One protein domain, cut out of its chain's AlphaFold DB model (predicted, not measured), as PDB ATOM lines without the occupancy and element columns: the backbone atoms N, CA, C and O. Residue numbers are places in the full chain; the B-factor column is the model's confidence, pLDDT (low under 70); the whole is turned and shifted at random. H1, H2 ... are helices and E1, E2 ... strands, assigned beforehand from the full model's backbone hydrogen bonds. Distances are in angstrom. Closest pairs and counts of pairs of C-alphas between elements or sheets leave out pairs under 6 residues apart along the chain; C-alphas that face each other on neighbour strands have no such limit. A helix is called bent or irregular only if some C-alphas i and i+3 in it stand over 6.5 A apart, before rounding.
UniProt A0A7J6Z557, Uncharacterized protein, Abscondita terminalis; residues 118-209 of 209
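This is residues 118 to 209 of the 209 residues of an uncharacterized protein of Abscondita terminalis (UniProt A0A7J6Z557). What is the shape? Two helices side by side, H2 and H3, pack with the short parallel strand pair E1 and E2 into a small body; H1 packs on H2 at one end, its residues 118 to 123 sticking out, and H4 lies far off at the other end, touching no helix. What is it made of? The 92 printed residues, mostly helix by class, hold four named helices and two named strands, in the order H1 H2 E1 H3 E2 H4. How large is it? It is loose and elongated, with a radius of gyration of the C-alphas of 16.9 A and spans of 49 by 30 by 26 A.

Where does the first half run? H1, residues 118 to 132, begins at C-alpha (51.117, -17.557, -25.105) and is 21.2 A long; H2 is residues 139 to 149, 16.5 A, and E1 154 to 157, 10.0 A. What follows? H3 is residues 162 to 174, 19.7 A, and irregular, C-alphas 163 and 166 being 7.1 A apart; E2 is residues 187 to 190, 9.8 A, and H4 is residues 199 to 206, 10.4 A, with C-alpha 206 at (36.495, -46.550, -47.268).

How do the helices meet? H1 touches H2, C-alphas of Phe 129 and Asp 142 closest at 7.1 A, at a steep tilt of 60 degrees, opposite ways. H2 touches H3, C-alphas of Ala 144 and Tyr 172 closest at 4.9 A, at a shallow tilt of 20 degrees, the same way. And the strands? E1, H3 and E2 form a strand-helix-strand unit, parallel neighbour strands with a helix between, its crossover right-handed; N 188 and O 154 are 2.9 A apart. The closest C-alphas of E1 and H3 are those of Phe 156 and Met 165, 6.7 A. Are the helix backbones complete? Every O i to N i+4 pair is within hydrogen-bond range in H1 and H4, but 5 of 7 in H2 and 7 of 9 in H3.

How far does it reach? The two C-alphas farthest apart, those of Gly 120 and Glu 200, are 51.0 A apart. Is it continuous? The printed part has no cut; the link H3 to E2, 12 residues, is long. Where is confidence low? Residues 118 to 141 and residue 209 have pLDDT under 70.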
ATOM      1  N   SER A 118      50.858 -16.223 -24.546       33.09
ATOM      2  CA  SER A 118      51.117 -17.557 -25.105       33.09
ATOM      3  C   SER A 118      52.459 -18.113 -24.609       33.09
ATOM      4  O   SER A 118      52.558 -19.291 -24.294       33.09
ATOM      5  N   ARG A 119      53.492 -17.269 -24.430       33.53
ATOM      6  CA  ARG A 119      54.819 -17.712 -23.940       33.53
ATOM      7  C   ARG A 119      54.764 -18.316 -22.532       33.53
ATOM      8  O   ARG A 119      55.481 -19.278 -22.270       33.53
ATOM      9  N   GLY A 120      53.923 -17.775 -21.647       34.03
ATOM     10  CA  GLY A 120      53.722 -18.325 -20.301       34.03
ATOM     11  C   GLY A 120      53.031 -19.693 -20.324       34.03
ATOM     12  O   GLY A 120      53.460 -20.614 -19.634       34.03
ATOM     13  N   GLN A 121      52.025 -19.852 -21.185       39.03
ATOM     14  CA  GLN A 121      51.241 -21.087 -21.313       39.03
ATOM     15  C   GLN A 121      52.021 -22.210 -22.021       39.03
ATOM     16  O   GLN A 121      51.942 -23.366 -21.602       39.03
ATOM     17  N   PHE A 122      52.857 -21.874 -23.015       39.53
ATOM     18  CA  PHE A 122      53.815 -22.804 -23.637       39.53
ATOM     19  C   PHE A 122      54.855 -23.333 -22.636       39.53
ATOM     20  O   PHE A 122      55.272 -24.490 -22.714       39.53
ATOM     21  N   HIS A 123      55.278 -22.501 -21.679       43.78
ATOM     22  CA  HIS A 123      56.202 -22.924 -20.628       43.78
ATOM     23  C   HIS A 123      55.541 -23.900 -19.645       43.78
ATOM     24  O   HIS A 123      56.157 -24.893 -19.260       43.78
ATOM     25  N   GLU A 124      54.279 -23.664 -19.287       51.00
ATOM     26  CA  GLU A 124      53.509 -24.520 -18.381       51.00
ATOM     27  C   GLU A 124      53.207 -25.891 -19.009       51.00
ATOM     28  O   GLU A 124      53.428 -26.924 -18.378       51.00
ATOM     29  N   THR A 125      52.830 -25.928 -20.293       51.62
ATOM     30  CA  THR A 125      52.661 -27.174 -21.070       51.62
ATOM     31  C   THR A 125      53.966 -27.956 -21.184       51.62
ATOM     32  O   THR A 125      54.003 -29.148 -20.873       51.62
ATOM     33  N   ALA A 126      55.051 -27.311 -21.627       47.72
ATOM     34  CA  ALA A 126      56.346 -27.970 -21.787       47.72
ATOM     35  C   ALA A 126      56.860 -28.545 -20.458       47.72
ATOM     36  O   ALA A 126      57.322 -29.688 -20.427       47.72
ATOM     37  N   THR A 127      56.705 -27.793 -19.363       53.91
ATOM     38  CA  THR A 127      57.046 -28.238 -18.006       53.91
ATOM     39  C   THR A 127      56.179 -29.427 -17.589       53.91
ATOM     40  O   THR A 127      56.723 -30.482 -17.261       53.91
ATOM     41  N   TYR A 128      54.853 -29.333 -17.731       59.34
ATOM     42  CA  TYR A 128      53.912 -30.400 -17.374       59.34
ATOM     43  C   TYR A 128      54.223 -31.740 -18.058       59.34
ATOM     44  O   TYR A 128      54.291 -32.790 -17.412       59.34
ATOM     45  N   PHE A 129      54.462 -31.716 -19.374       57.53
ATOM     46  CA  PHE A 129      54.821 -32.923 -20.121       57.53
ATOM     47  C   PHE A 129      56.236 -33.410 -19.790       57.53
ATOM     48  O   PHE A 129      56.479 -34.617 -19.805       57.53
ATOM     49  N   SER A 130      57.179 -32.513 -19.483       53.06
ATOM     50  CA  SER A 130      58.532 -32.910 -19.076       53.06
ATOM     51  C   SER A 130      58.549 -33.647 -17.731       53.06
ATOM     52  O   SER A 130      59.255 -34.645 -17.598       53.06
ATOM     53  N   GLU A 131      57.703 -33.243 -16.779       55.44
ATOM     54  CA  GLU A 131      57.600 -33.872 -15.459       55.44
ATOM     55  C   GLU A 131      56.846 -35.214 -15.500       55.44
ATOM     56  O   GLU A 131      57.173 -36.144 -14.755       55.44
ATOM     57  N   ARG A 132      55.862 -35.360 -16.400       55.84
ATOM     58  CA  ARG A 132      55.055 -36.590 -16.543       55.84
ATOM     59  C   ARG A 132      55.610 -37.641 -17.496       55.84
ATOM     60  O   ARG A 132      55.263 -38.818 -17.345       55.84
ATOM     61  N   LYS A 133      56.544 -37.277 -18.384       49.50
ATOM     62  CA  LYS A 133      57.261 -38.219 -19.268       49.50
ATOM     63  C   LYS A 133      57.940 -39.384 -18.535       49.50
ATOM     64  O   LYS A 133      58.272 -40.380 -19.168       49.50
ATOM     65  N   ASN A 134      58.089 -39.303 -17.214       42.12
ATOM     66  CA  ASN A 134      58.752 -40.319 -16.405       42.12
ATOM     67  C   ASN A 134      57.864 -41.476 -15.919       42.12
ATOM     68  O   ASN A 134      58.394 -42.326 -15.206       42.12
ATOM     69  N   LYS A 135      56.553 -41.546 -16.230       46.22
ATOM     70  CA  LYS A 135      55.702 -42.587 -15.605       46.22
ATOM     71  C   LYS A 135      55.028 -43.614 -16.519       46.22
ATOM     72  O   LYS A 135      55.081 -44.777 -16.146       46.22
ATOM     73  N   ASN A 136      54.461 -43.285 -17.689       44.81
ATOM     74  CA  ASN A 136      53.528 -44.242 -18.330       44.81
ATOM     75  C   ASN A 136      53.643 -44.469 -19.852       44.81
ATOM     76  O   ASN A 136      52.860 -45.247 -20.385       44.81
ATOM     77  N   GLY A 137      54.565 -43.832 -20.582       46.34
ATOM     78  CA  GLY A 137      54.790 -44.118 -22.017       46.34
ATOM     79  C   GLY A 137      53.607 -43.866 -22.980       46.34
ATOM     80  O   GLY A 137      53.746 -44.099 -24.178       46.34
ATOM     81  N   GLN A 138      52.458 -43.372 -22.502       52.12
ATOM     82  CA  GLN A 138      51.253 -43.110 -23.297       52.12
ATOM     83  C   GLN A 138      51.086 -41.609 -23.538       52.12
ATOM     84  O   GLN A 138      50.532 -40.878 -22.726       52.12
ATOM     85  N   VAL A 139      51.576 -41.151 -24.685       52.88
ATOM     86  CA  VAL A 139      51.681 -39.726 -25.034       52.88
ATOM     87  C   VAL A 139      50.323 -39.009 -25.124       52.88
ATOM     88  O   VAL A 139      50.247 -37.815 -24.841       52.88
ATOM     89  N   TYR A 140      49.245 -39.702 -25.509       57.47
ATOM     90  CA  TYR A 140      47.954 -39.052 -25.772       57.47
ATOM     91  C   TYR A 140      47.118 -38.822 -24.509       57.47
ATOM     92  O   TYR A 140      46.348 -37.862 -24.455       57.47
ATOM     93  N   THR A 141      47.301 -39.630 -23.462       68.62
ATOM     94  CA  THR A 141      46.555 -39.483 -22.203       68.62
ATOM     95  C   THR A 141      47.067 -38.330 -21.339       68.62
ATOM     96  O   THR A 141      46.294 -37.761 -20.571       68.62
ATOM     97  N   ASP A 142      48.323 -37.901 -21.510       70.94
ATOM     98  CA  ASP A 142      48.877 -36.742 -20.797       70.94
ATOM     99  C   ASP A 142      48.138 -35.435 -21.137       70.94
ATOM    100  O   ASP A 142      47.924 -34.592 -20.267       70.94
ATOM    101  N   SER A 143      47.680 -35.286 -22.385       72.00
ATOM    102  CA  SER A 143      46.897 -34.115 -22.808       72.00
ATOM    103  C   SER A 143      45.534 -34.026 -22.114       72.00
ATOM    104  O   SER A 143      45.085 -32.931 -21.779       72.00
ATOM    105  N   ALA A 144      44.901 -35.173 -21.840       79.81
ATOM    106  CA  ALA A 144      43.634 -35.239 -21.118       79.81
ATOM    107  C   ALA A 144      43.794 -34.760 -19.675       79.81
ATOM    108  O   ALA A 144      42.951 -34.029 -19.161       79.81
ATOM    109  N   TRP A 145      44.896 -35.146 -19.034       79.62
ATOM    110  CA  TRP A 145      45.209 -34.698 -17.687       79.62
ATOM    111  C   TRP A 145      45.483 -33.197 -17.609       79.62
ATOM    112  O   TRP A 145      45.015 -32.549 -16.676       79.62
ATOM    113  N   LEU A 146      46.206 -32.642 -18.583       78.06
ATOM    114  CA  LEU A 146      46.461 -31.207 -18.642       78.06
ATOM    115  C   LEU A 146      45.162 -30.416 -18.844       78.06
ATOM    116  O   LEU A 146      44.898 -29.462 -18.117       78.06
ATOM    117  N   ALA A 147      44.332 -30.833 -19.806       80.19
ATOM    118  CA  ALA A 147      43.044 -30.194 -20.070       80.19
ATOM    119  C   ALA A 147      42.130 -30.226 -18.837       80.19
ATOM    120  O   ALA A 147      41.428 -29.255 -18.560       80.19
ATOM    121  N   ALA A 148      42.158 -31.333 -18.090       85.19
ATOM    122  CA  ALA A 148      41.405 -31.491 -16.857       85.19
ATOM    123  C   ALA A 148      41.915 -30.570 -15.743       85.19
ATOM    124  O   ALA A 148      41.107 -29.910 -15.097       85.19
ATOM    125  N   GLU A 149      43.235 -30.485 -15.558       84.06
ATOM    126  CA  GLU A 149      43.867 -29.642 -14.537       84.06
ATOM    127  C   GLU A 149      43.588 -28.151 -14.765       84.06
ATOM    128  O   GLU A 149      43.298 -27.427 -13.816       84.06
ATOM    129  N   LEU A 150      43.626 -27.711 -16.027       81.44
ATOM    130  CA  LEU A 150      43.379 -26.321 -16.425       81.44
ATOM    131  C   LEU A 150      41.889 -25.990 -16.629       81.44
ATOM    132  O   LEU A 150      41.543 -24.851 -16.950       81.44
ATOM    133  N   GLY A 151      40.995 -26.974 -16.502       84.56
ATOM    134  CA  GLY A 151      39.563 -26.781 -16.715       84.56
ATOM    135  C   GLY A 151      39.182 -26.394 -18.143       84.56
ATOM    136  O   GLY A 151      38.213 -25.660 -18.335       84.56
ATOM    137  N   LEU A 152      39.924 -26.858 -19.150       84.06
ATOM    138  CA  LEU A 152      39.710 -26.525 -20.563       84.06
ATOM    139  C   LEU A 152      38.788 -27.540 -21.260       84.06
ATOM    140  O   LEU A 152      38.782 -28.712 -20.879       84.06
ATOM    141  N   PRO A 153      38.029 -27.148 -22.301       87.12
ATOM    142  CA  PRO A 153      37.418 -28.090 -23.237       87.12
ATOM    143  C   PRO A 153      38.464 -29.014 -23.876       87.12
ATOM    144  O   PRO A 153      39.593 -28.590 -24.122       87.12
ATOM    145  N   TYR A 154      38.086 -30.259 -24.167       84.00
ATOM    146  CA  TYR A 154      39.010 -31.279 -24.661       84.00
ATOM    147  C   TYR A 154      38.520 -31.953 -25.945       84.00
ATOM    148  O   TYR A 154      37.503 -32.648 -25.940       84.00
ATOM    149  N   ALA A 155      39.266 -31.785 -27.036       85.25
ATOM    150  CA  ALA A 155      39.065 -32.511 -28.286       85.25
ATOM    151  C   ALA A 155      40.089 -33.649 -28.404       85.25
ATOM    152  O   ALA A 155      41.291 -33.420 -28.271       85.25
ATOM    153  N   PHE A 156      39.626 -34.877 -28.651       84.00
ATOM    154  CA  PHE A 156      40.507 -36.032 -28.857       84.00
ATOM    155  C   PHE A 156      40.484 -36.493 -30.312       84.00
ATOM    156  O   PHE A 156      39.416 -36.781 -30.862       84.00
ATOM    157  N   ALA A 157      41.670 -36.621 -30.906       77.50
ATOM    158  CA  ALA A 157      41.857 -37.096 -32.271       77.50
ATOM    159  C   ALA A 157      41.787 -38.630 -32.346       77.50
ATOM    160  O   ALA A 157      42.796 -39.337 -32.358       77.50
ATOM    161  N   GLY A 158      40.563 -39.151 -32.396       77.31
ATOM    162  CA  GLY A 158      40.284 -40.584 -32.473       77.31
ATOM    163  C   GLY A 158      40.877 -41.280 -33.681       77.31
ATOM    164  O   GLY A 158      41.280 -42.428 -33.579       77.31
ATOM    165  N   HIS A 159      40.974 -40.574 -34.802       74.56
ATOM    166  CA  HIS A 159      41.547 -41.104 -36.034       74.56
ATOM    167  C   HIS A 159      43.054 -41.402 -35.932       74.56
ATOM    168  O   HIS A 159      43.549 -42.213 -36.705       74.56
ATOM    169  N   PHE A 160      43.781 -40.801 -34.978       71.06
ATOM    170  CA  PHE A 160      45.207 -41.088 -34.751       71.06
ATOM    171  C   PHE A 160      45.457 -42.143 -33.669       71.06
ATOM    172  O   PHE A 160      46.424 -42.898 -33.757       71.06
ATOM    173  N   ALA A 161      44.628 -42.179 -32.623       72.75
ATOM    174  CA  ALA A 161      44.832 -43.057 -31.469       72.75
ATOM    175  C   ALA A 161      43.500 -43.631 -30.946       72.75
ATOM    176  O   ALA A 161      43.134 -43.370 -29.794       72.75
ATOM    177  N   PRO A 162      42.762 -44.405 -31.765       82.00
ATOM    178  CA  PRO A 162      41.397 -44.828 -31.444       82.00
ATOM    179  C   PRO A 162      41.325 -45.613 -30.128       82.00
ATOM    180  O   PRO A 162      40.490 -45.308 -29.274       82.00
ATOM    181  N   ASP A 163      42.278 -46.521 -29.899       82.81
ATOM    182  CA  ASP A 163      42.347 -47.363 -28.696       82.81
ATOM    183  C   ASP A 163      42.538 -46.567 -27.394       82.81
ATOM    184  O   ASP A 163      42.213 -47.042 -26.305       82.81
ATOM    185  N   GLN A 164      43.058 -45.337 -27.480       80.25
ATOM    186  CA  GLN A 164      43.329 -44.492 -26.314       80.25
ATOM    187  C   GLN A 164      42.194 -43.511 -26.002       80.25
ATOM    188  O   GLN A 164      42.170 -42.952 -24.903       80.25
ATOM    189  N   MET A 165      41.226 -43.325 -26.909       85.62
ATOM    190  CA  MET A 165      40.157 -42.330 -26.750       85.62
ATOM    191  C   MET A 165      39.337 -42.563 -25.475       85.62
ATOM    192  O   MET A 165      39.108 -41.633 -24.698       85.62
ATOM    193  N   GLY A 166      38.922 -43.810 -25.227       89.50
ATOM    194  CA  GLY A 166      38.125 -44.154 -24.047       89.50
ATOM    195  C   GLY A 166      38.853 -43.832 -22.739       89.50
ATOM    196  O   GLY A 166      38.269 -43.236 -21.831       89.50
ATOM    197  N   MET A 167      40.148 -44.160 -22.665       86.88
ATOM    198  CA  MET A 167      40.986 -43.854 -21.503       86.88
ATOM    199  C   MET A 167      41.190 -42.342 -21.334       86.88
ATOM    200  O   MET A 167      41.048 -41.830 -20.226       86.88
ATOM    201  N   ALA A 168      41.461 -41.613 -22.419       83.56
ATOM    202  CA  ALA A 168      41.644 -40.164 -22.385       83.56
ATOM    203  C   ALA A 168      40.384 -39.437 -21.882       83.56
ATOM    204  O   ALA A 168      40.465 -38.586 -20.997       83.56
ATOM    205  N   PHE A 169      39.198 -39.815 -22.368       91.88
ATOM    206  CA  PHE A 169      37.940 -39.237 -21.889       91.88
ATOM    207  C   PHE A 169      37.641 -39.573 -20.431       91.88
ATOM    208  O   PHE A 169      37.120 -38.718 -19.711       91.88
ATOM    209  N   LYS A 170      37.971 -40.791 -19.986       92.94
ATOM    210  CA  LYS A 170      37.841 -41.178 -18.578       92.94
ATOM    211  C   LYS A 170      38.722 -40.295 -17.693       92.94
ATOM    212  O   LYS A 170      38.205 -39.651 -16.785       92.94
ATOM    213  N   ILE A 171      40.011 -40.199 -18.022       87.38
ATOM    214  CA  ILE A 171      40.984 -39.352 -17.323       87.38
ATOM    215  C   ILE A 171      40.490 -37.909 -17.239       87.38
ATOM    216  O   ILE A 171      40.465 -37.338 -16.150       87.38
ATOM    217  N   TYR A 172      40.069 -37.335 -18.370       90.00
ATOM    218  CA  TYR A 172      39.629 -35.946 -18.418       90.00
ATOM    219  C   TYR A 172      38.437 -35.691 -17.491       90.00
ATOM    220  O   TYR A 172      38.450 -34.742 -16.713       90.00
ATOM    221  N   ARG A 173      37.416 -36.558 -17.527       94.94
ATOM    222  CA  ARG A 173      36.204 -36.399 -16.708       94.94
ATOM    223  C   ARG A 173      36.464 -36.590 -15.219       94.94
ATOM    224  O   ARG A 173      35.928 -35.829 -14.424       94.94
ATOM    225  N   GLU A 174      37.247 -37.604 -14.849       95.56
ATOM    226  CA  GLU A 174      37.504 -37.948 -13.444       95.56
ATOM    227  C   GLU A 174      38.368 -36.904 -12.728       95.56
ATOM    228  O   GLU A 174      38.280 -36.774 -11.510       95.56
ATOM    229  N   ASN A 175      39.171 -36.142 -13.475       92.38
ATOM    230  CA  ASN A 175      40.133 -35.193 -12.915       92.38
ATOM    231  C   ASN A 175      39.805 -33.731 -13.244       92.38
ATOM    232  O   ASN A 175      40.626 -32.854 -12.984       92.38
ATOM    233  N   TYR A 176      38.638 -33.462 -13.840       94.50
ATOM    234  CA  TYR A 176      38.275 -32.126 -14.304       94.50
ATOM    235  C   TYR A 176      38.176 -31.133 -13.144       94.50
ATOM    236  O   TYR A 176      37.344 -31.290 -12.245       94.50
ATOM    237  N   LYS A 177      38.985 -30.075 -13.202       92.44
ATOM    238  CA  LYS A 177      38.940 -28.934 -12.291       92.44
ATOM    239  C   LYS A 177      38.249 -27.771 -13.001       92.44
ATOM    240  O   LYS A 177      38.793 -27.267 -13.977       92.44
ATOM    241  N   PRO A 178      37.051 -27.349 -12.564       94.25
ATOM    242  CA  PRO A 178      36.364 -26.213 -13.166       94.25
ATOM    243  C   PRO A 178      37.234 -24.952 -13.198       94.25
ATOM    244  O   PRO A 178      37.912 -24.641 -12.221       94.25
ATOM    245  N   SER A 179      37.170 -24.215 -14.304       86.50
ATOM    246  CA  SER A 179      37.766 -22.883 -14.440       86.50
ATOM    247  C   SER A 179      36.677 -21.808 -14.399       86.50
ATOM    248  O   SER A 179      35.497 -22.107 -14.598       86.50
ATOM    249  N   ASP A 180      37.063 -20.540 -14.223       86.38
ATOM    250  CA  ASP A 180      36.126 -19.399 -14.235       86.38
ATOM    251  C   ASP A 180      35.254 -19.359 -15.498       86.38
ATOM    252  O   ASP A 180      34.118 -18.886 -15.483       86.38
ATOM    253  N   ARG A 181      35.788 -19.876 -16.609       80.88
ATOM    254  CA  ARG A 181      35.122 -19.881 -17.910       80.88
ATOM    255  C   ARG A 181      34.356 -21.167 -18.201       80.88
ATOM    256  O   ARG A 181      33.359 -21.128 -18.923       80.88
ATOM    257  N   PHE A 182      34.810 -22.296 -17.670       87.12
ATOM    258  CA  PHE A 182      34.217 -23.602 -17.923       87.12
ATOM    259  C   PHE A 182      33.936 -24.291 -16.592       87.12
ATOM    260  O   PHE A 182      34.792 -24.916 -15.973       87.12
ATOM    261  N   SER A 183      32.683 -24.177 -16.157       93.25
ATOM    262  CA  SER A 183      32.222 -24.774 -14.903       93.25
ATOM    263  C   SER A 183      31.982 -26.286 -15.001       93.25
ATOM    264  O   SER A 183      31.749 -26.941 -13.986       93.25
ATOM    265  N   LYS A 184      31.992 -26.848 -16.218       92.94
ATOM    266  CA  LYS A 184      31.683 -28.253 -16.506       92.94
ATOM    267  C   LYS A 184      32.592 -28.792 -17.612       92.94
ATOM    268  O   LYS A 184      32.902 -28.041 -18.539       92.94
ATOM    269  N   PRO A 185      32.935 -30.093 -17.571       93.38
ATOM    270  CA  PRO A 185      33.739 -30.719 -18.611       93.38
ATOM    271  C   PRO A 185      33.023 -30.666 -19.964       93.38
ATOM    272  O   PRO A 185      31.815 -30.902 -20.050       93.38
ATOM    273  N   TYR A 186      33.785 -30.418 -21.027       89.19
ATOM    274  CA  TYR A 186      33.286 -30.382 -22.401       89.19
ATOM    275  C   TYR A 186      34.226 -31.172 -23.308       89.19
ATOM    276  O   TYR A 186      35.423 -30.902 -23.339       89.19
ATOM    277  N   ILE A 187      33.688 -32.157 -24.030       90.19
ATOM    278  CA  ILE A 187      34.474 -33.086 -24.847       90.19
ATOM    279  C   ILE A 187      34.023 -33.018 -26.300       90.19
ATOM    280  O   ILE A 187      32.822 -33.002 -26.571       90.19
ATOM    281  N   ILE A 188      34.987 -33.078 -27.217       89.31
ATOM    282  CA  ILE A 188      34.766 -33.348 -28.635       89.31
ATOM    283  C   ILE A 188      35.508 -34.638 -29.011       89.31
ATOM    284  O   ILE A 188      36.676 -34.827 -28.671       89.31
ATOM    285  N   ALA A 189      34.820 -35.541 -29.707       89.62
ATOM    286  CA  ALA A 189      35.417 -36.739 -30.287       89.62
ATOM    287  C   ALA A 189      35.593 -36.522 -31.791       89.62
ATOM    288  O   ALA A 189      34.604 -36.479 -32.521       89.62
ATOM    289  N   ALA A 190      36.836 -36.378 -32.251       87.69
ATOM    290  CA  ALA A 190      37.127 -36.317 -33.676       87.69
ATOM    291  C   ALA A 190      37.273 -37.748 -34.212       87.69
ATOM    292  O   ALA A 190      38.226 -38.453 -33.873       87.69
ATOM    293  N   THR A 191      36.316 -38.179 -35.030       87.62
ATOM    294  CA  THR A 191      36.267 -39.514 -35.636       87.62
ATOM    295  C   THR A 191      36.163 -39.400 -37.147       87.62
ATOM    296  O   THR A 191      35.519 -38.481 -37.651       87.62
ATOM    297  N   ASN A 192      36.765 -40.350 -37.861       87.75
ATOM    298  CA  ASN A 192      36.514 -40.502 -39.289       87.75
ATOM    299  C   ASN A 192      35.095 -41.040 -39.476       87.75
ATOM    300  O   ASN A 192      34.664 -41.928 -38.735       87.75
ATOM    301  N   ILE A 193      34.376 -40.475 -40.440       89.88
ATOM    302  CA  ILE A 193      33.041 -40.914 -40.834       89.88
ATOM    303  C   ILE A 193      33.046 -41.024 -42.348       89.88
ATOM    304  O   ILE A 193      33.422 -40.079 -43.039       89.88
ATOM    305  N   ILE A 194      32.609 -42.175 -42.838       91.62
ATOM    306  CA  ILE A 194      32.354 -42.431 -44.249       91.62
ATOM    307  C   ILE A 194      30.901 -42.856 -44.309       91.62
ATOM    308  O   ILE A 194      30.492 -43.769 -43.593       91.62
ATOM    309  N   ALA A 195      30.115 -42.121 -45.079       92.00
ATOM    310  CA  ALA A 195      28.685 -42.332 -45.183       92.00
ATOM    311  C   ALA A 195      28.287 -42.305 -46.655       92.00
ATOM    312  O   ALA A 195      28.791 -41.486 -47.423       92.00
ATOM    313  N   ALA A 196      27.374 -43.198 -47.009       95.38
ATOM    314  CA  ALA A 196      26.763 -43.310 -48.320       95.38
ATOM    315  C   ALA A 196      25.308 -43.771 -48.152       95.38
ATOM    316  O   ALA A 196      24.869 -44.057 -47.036       95.38
ATOM    317  N   ASP A 197      24.567 -43.854 -49.256       96.88
ATOM    318  CA  ASP A 197      23.178 -44.325 -49.242       96.88
ATOM    319  C   ASP A 197      23.063 -45.821 -48.882       96.88
ATOM    320  O   ASP A 197      22.001 -46.270 -48.443       96.88
ATOM    321  N   THR A 198      24.145 -46.596 -49.045       97.56
ATOM    322  CA  THR A 198      24.225 -48.017 -48.683       97.56
ATOM    323  C   THR A 198      25.521 -48.340 -47.939       97.56
ATOM    324  O   THR A 198      26.550 -47.694 -48.147       97.56
ATOM    325  N   ASP A 199      25.479 -49.379 -47.099       96.94
ATOM    326  CA  ASP A 199      26.666 -49.884 -46.394       96.94
ATOM    327  C   ASP A 199      27.739 -50.371 -47.382       96.94
ATOM    328  O   ASP A 199      28.916 -50.095 -47.189       96.94
ATOM    329  N   GLU A 200      27.331 -51.021 -48.479       96.44
ATOM    330  CA  GLU A 200      28.239 -51.500 -49.532       96.44
ATOM    331  C   GLU A 200      29.009 -50.344 -50.194       96.44
ATOM    332  O   GLU A 200      30.221 -50.433 -50.389       96.44
ATOM    333  N   GLU A 201      28.334 -49.225 -50.479       95.75
ATOM    334  CA  GLU A 201      28.985 -48.037 -51.036       95.75
ATOM    335  C   GLU A 201      29.902 -47.369 -50.001       95.75
ATOM    336  O   GLU A 201      31.011 -46.950 -50.330       95.75
ATOM    337  N   ALA A 202      29.491 -47.302 -48.730       95.00
ATOM    338  CA  ALA A 202      30.336 -46.760 -47.667       95.00
ATOM    339  C   ALA A 202      31.605 -47.609 -47.453       95.00
ATOM    340  O   ALA A 202      32.697 -47.056 -47.286       95.00
ATOM    341  N   GLU A 203      31.485 -48.939 -47.507       94.06
ATOM    342  CA  GLU A 203      32.618 -49.866 -47.468       94.06
ATOM    343  C   GLU A 203      33.533 -49.663 -48.674       94.06
ATOM    344  O   GLU A 203      34.746 -49.522 -48.497       94.06
ATOM    345  N   TYR A 204      32.976 -49.560 -49.882       92.94
ATOM    346  CA  TYR A 204      33.749 -49.278 -51.087       92.94
ATOM    347  C   TYR A 204      34.538 -47.965 -50.960       92.94
ATOM    348  O   TYR A 204      35.765 -47.967 -51.099       92.94
ATOM    349  N   LEU A 205      33.873 -46.863 -50.600       90.75
ATOM    350  CA  LEU A 205      34.508 -45.553 -50.420       90.75
ATOM    351  C   LEU A 205      35.605 -45.572 -49.348       90.75
ATOM    352  O   LEU A 205      36.622 -44.892 -49.502       90.75
ATOM    353  N   SER A 206      35.466 -46.397 -48.305       88.94
ATOM    354  CA  SER A 206      36.495 -46.550 -47.268       88.94
ATOM    355  C   SER A 206      37.829 -47.092 -47.770       88.94
ATOM    356  O   SER A 206      38.862 -46.831 -47.157       88.94
ATOM    357  N   THR A 207      37.828 -47.786 -48.908       86.62
ATOM    358  CA  THR A 207      39.051 -48.316 -49.531       86.62
ATOM    359  C   THR A 207      39.783 -47.299 -50.409       86.62
ATOM    360  O   THR A 207      40.885 -47.579 -50.876       86.62
ATOM    361  N   THR A 208      39.177 -46.131 -50.648       72.06
ATOM    362  CA  THR A 208      39.654 -45.130 -51.622       72.06
ATOM    363  C   THR A 208      40.318 -43.898 -50.998       72.06
ATOM    364  O   THR A 208      40.723 -42.992 -51.729       72.06
ATOM    365  N   LEU A 209      40.429 -43.866 -49.665       58.31
ATOM    366  CA  LEU A 209      41.064 -42.793 -48.888       58.31
ATOM    367  C   LEU A 209      42.592 -42.924 -48.821       58.31
ATOM    368  O   LEU A 209      43.081 -44.041 -48.543       58.31
TER     369      LEU A 209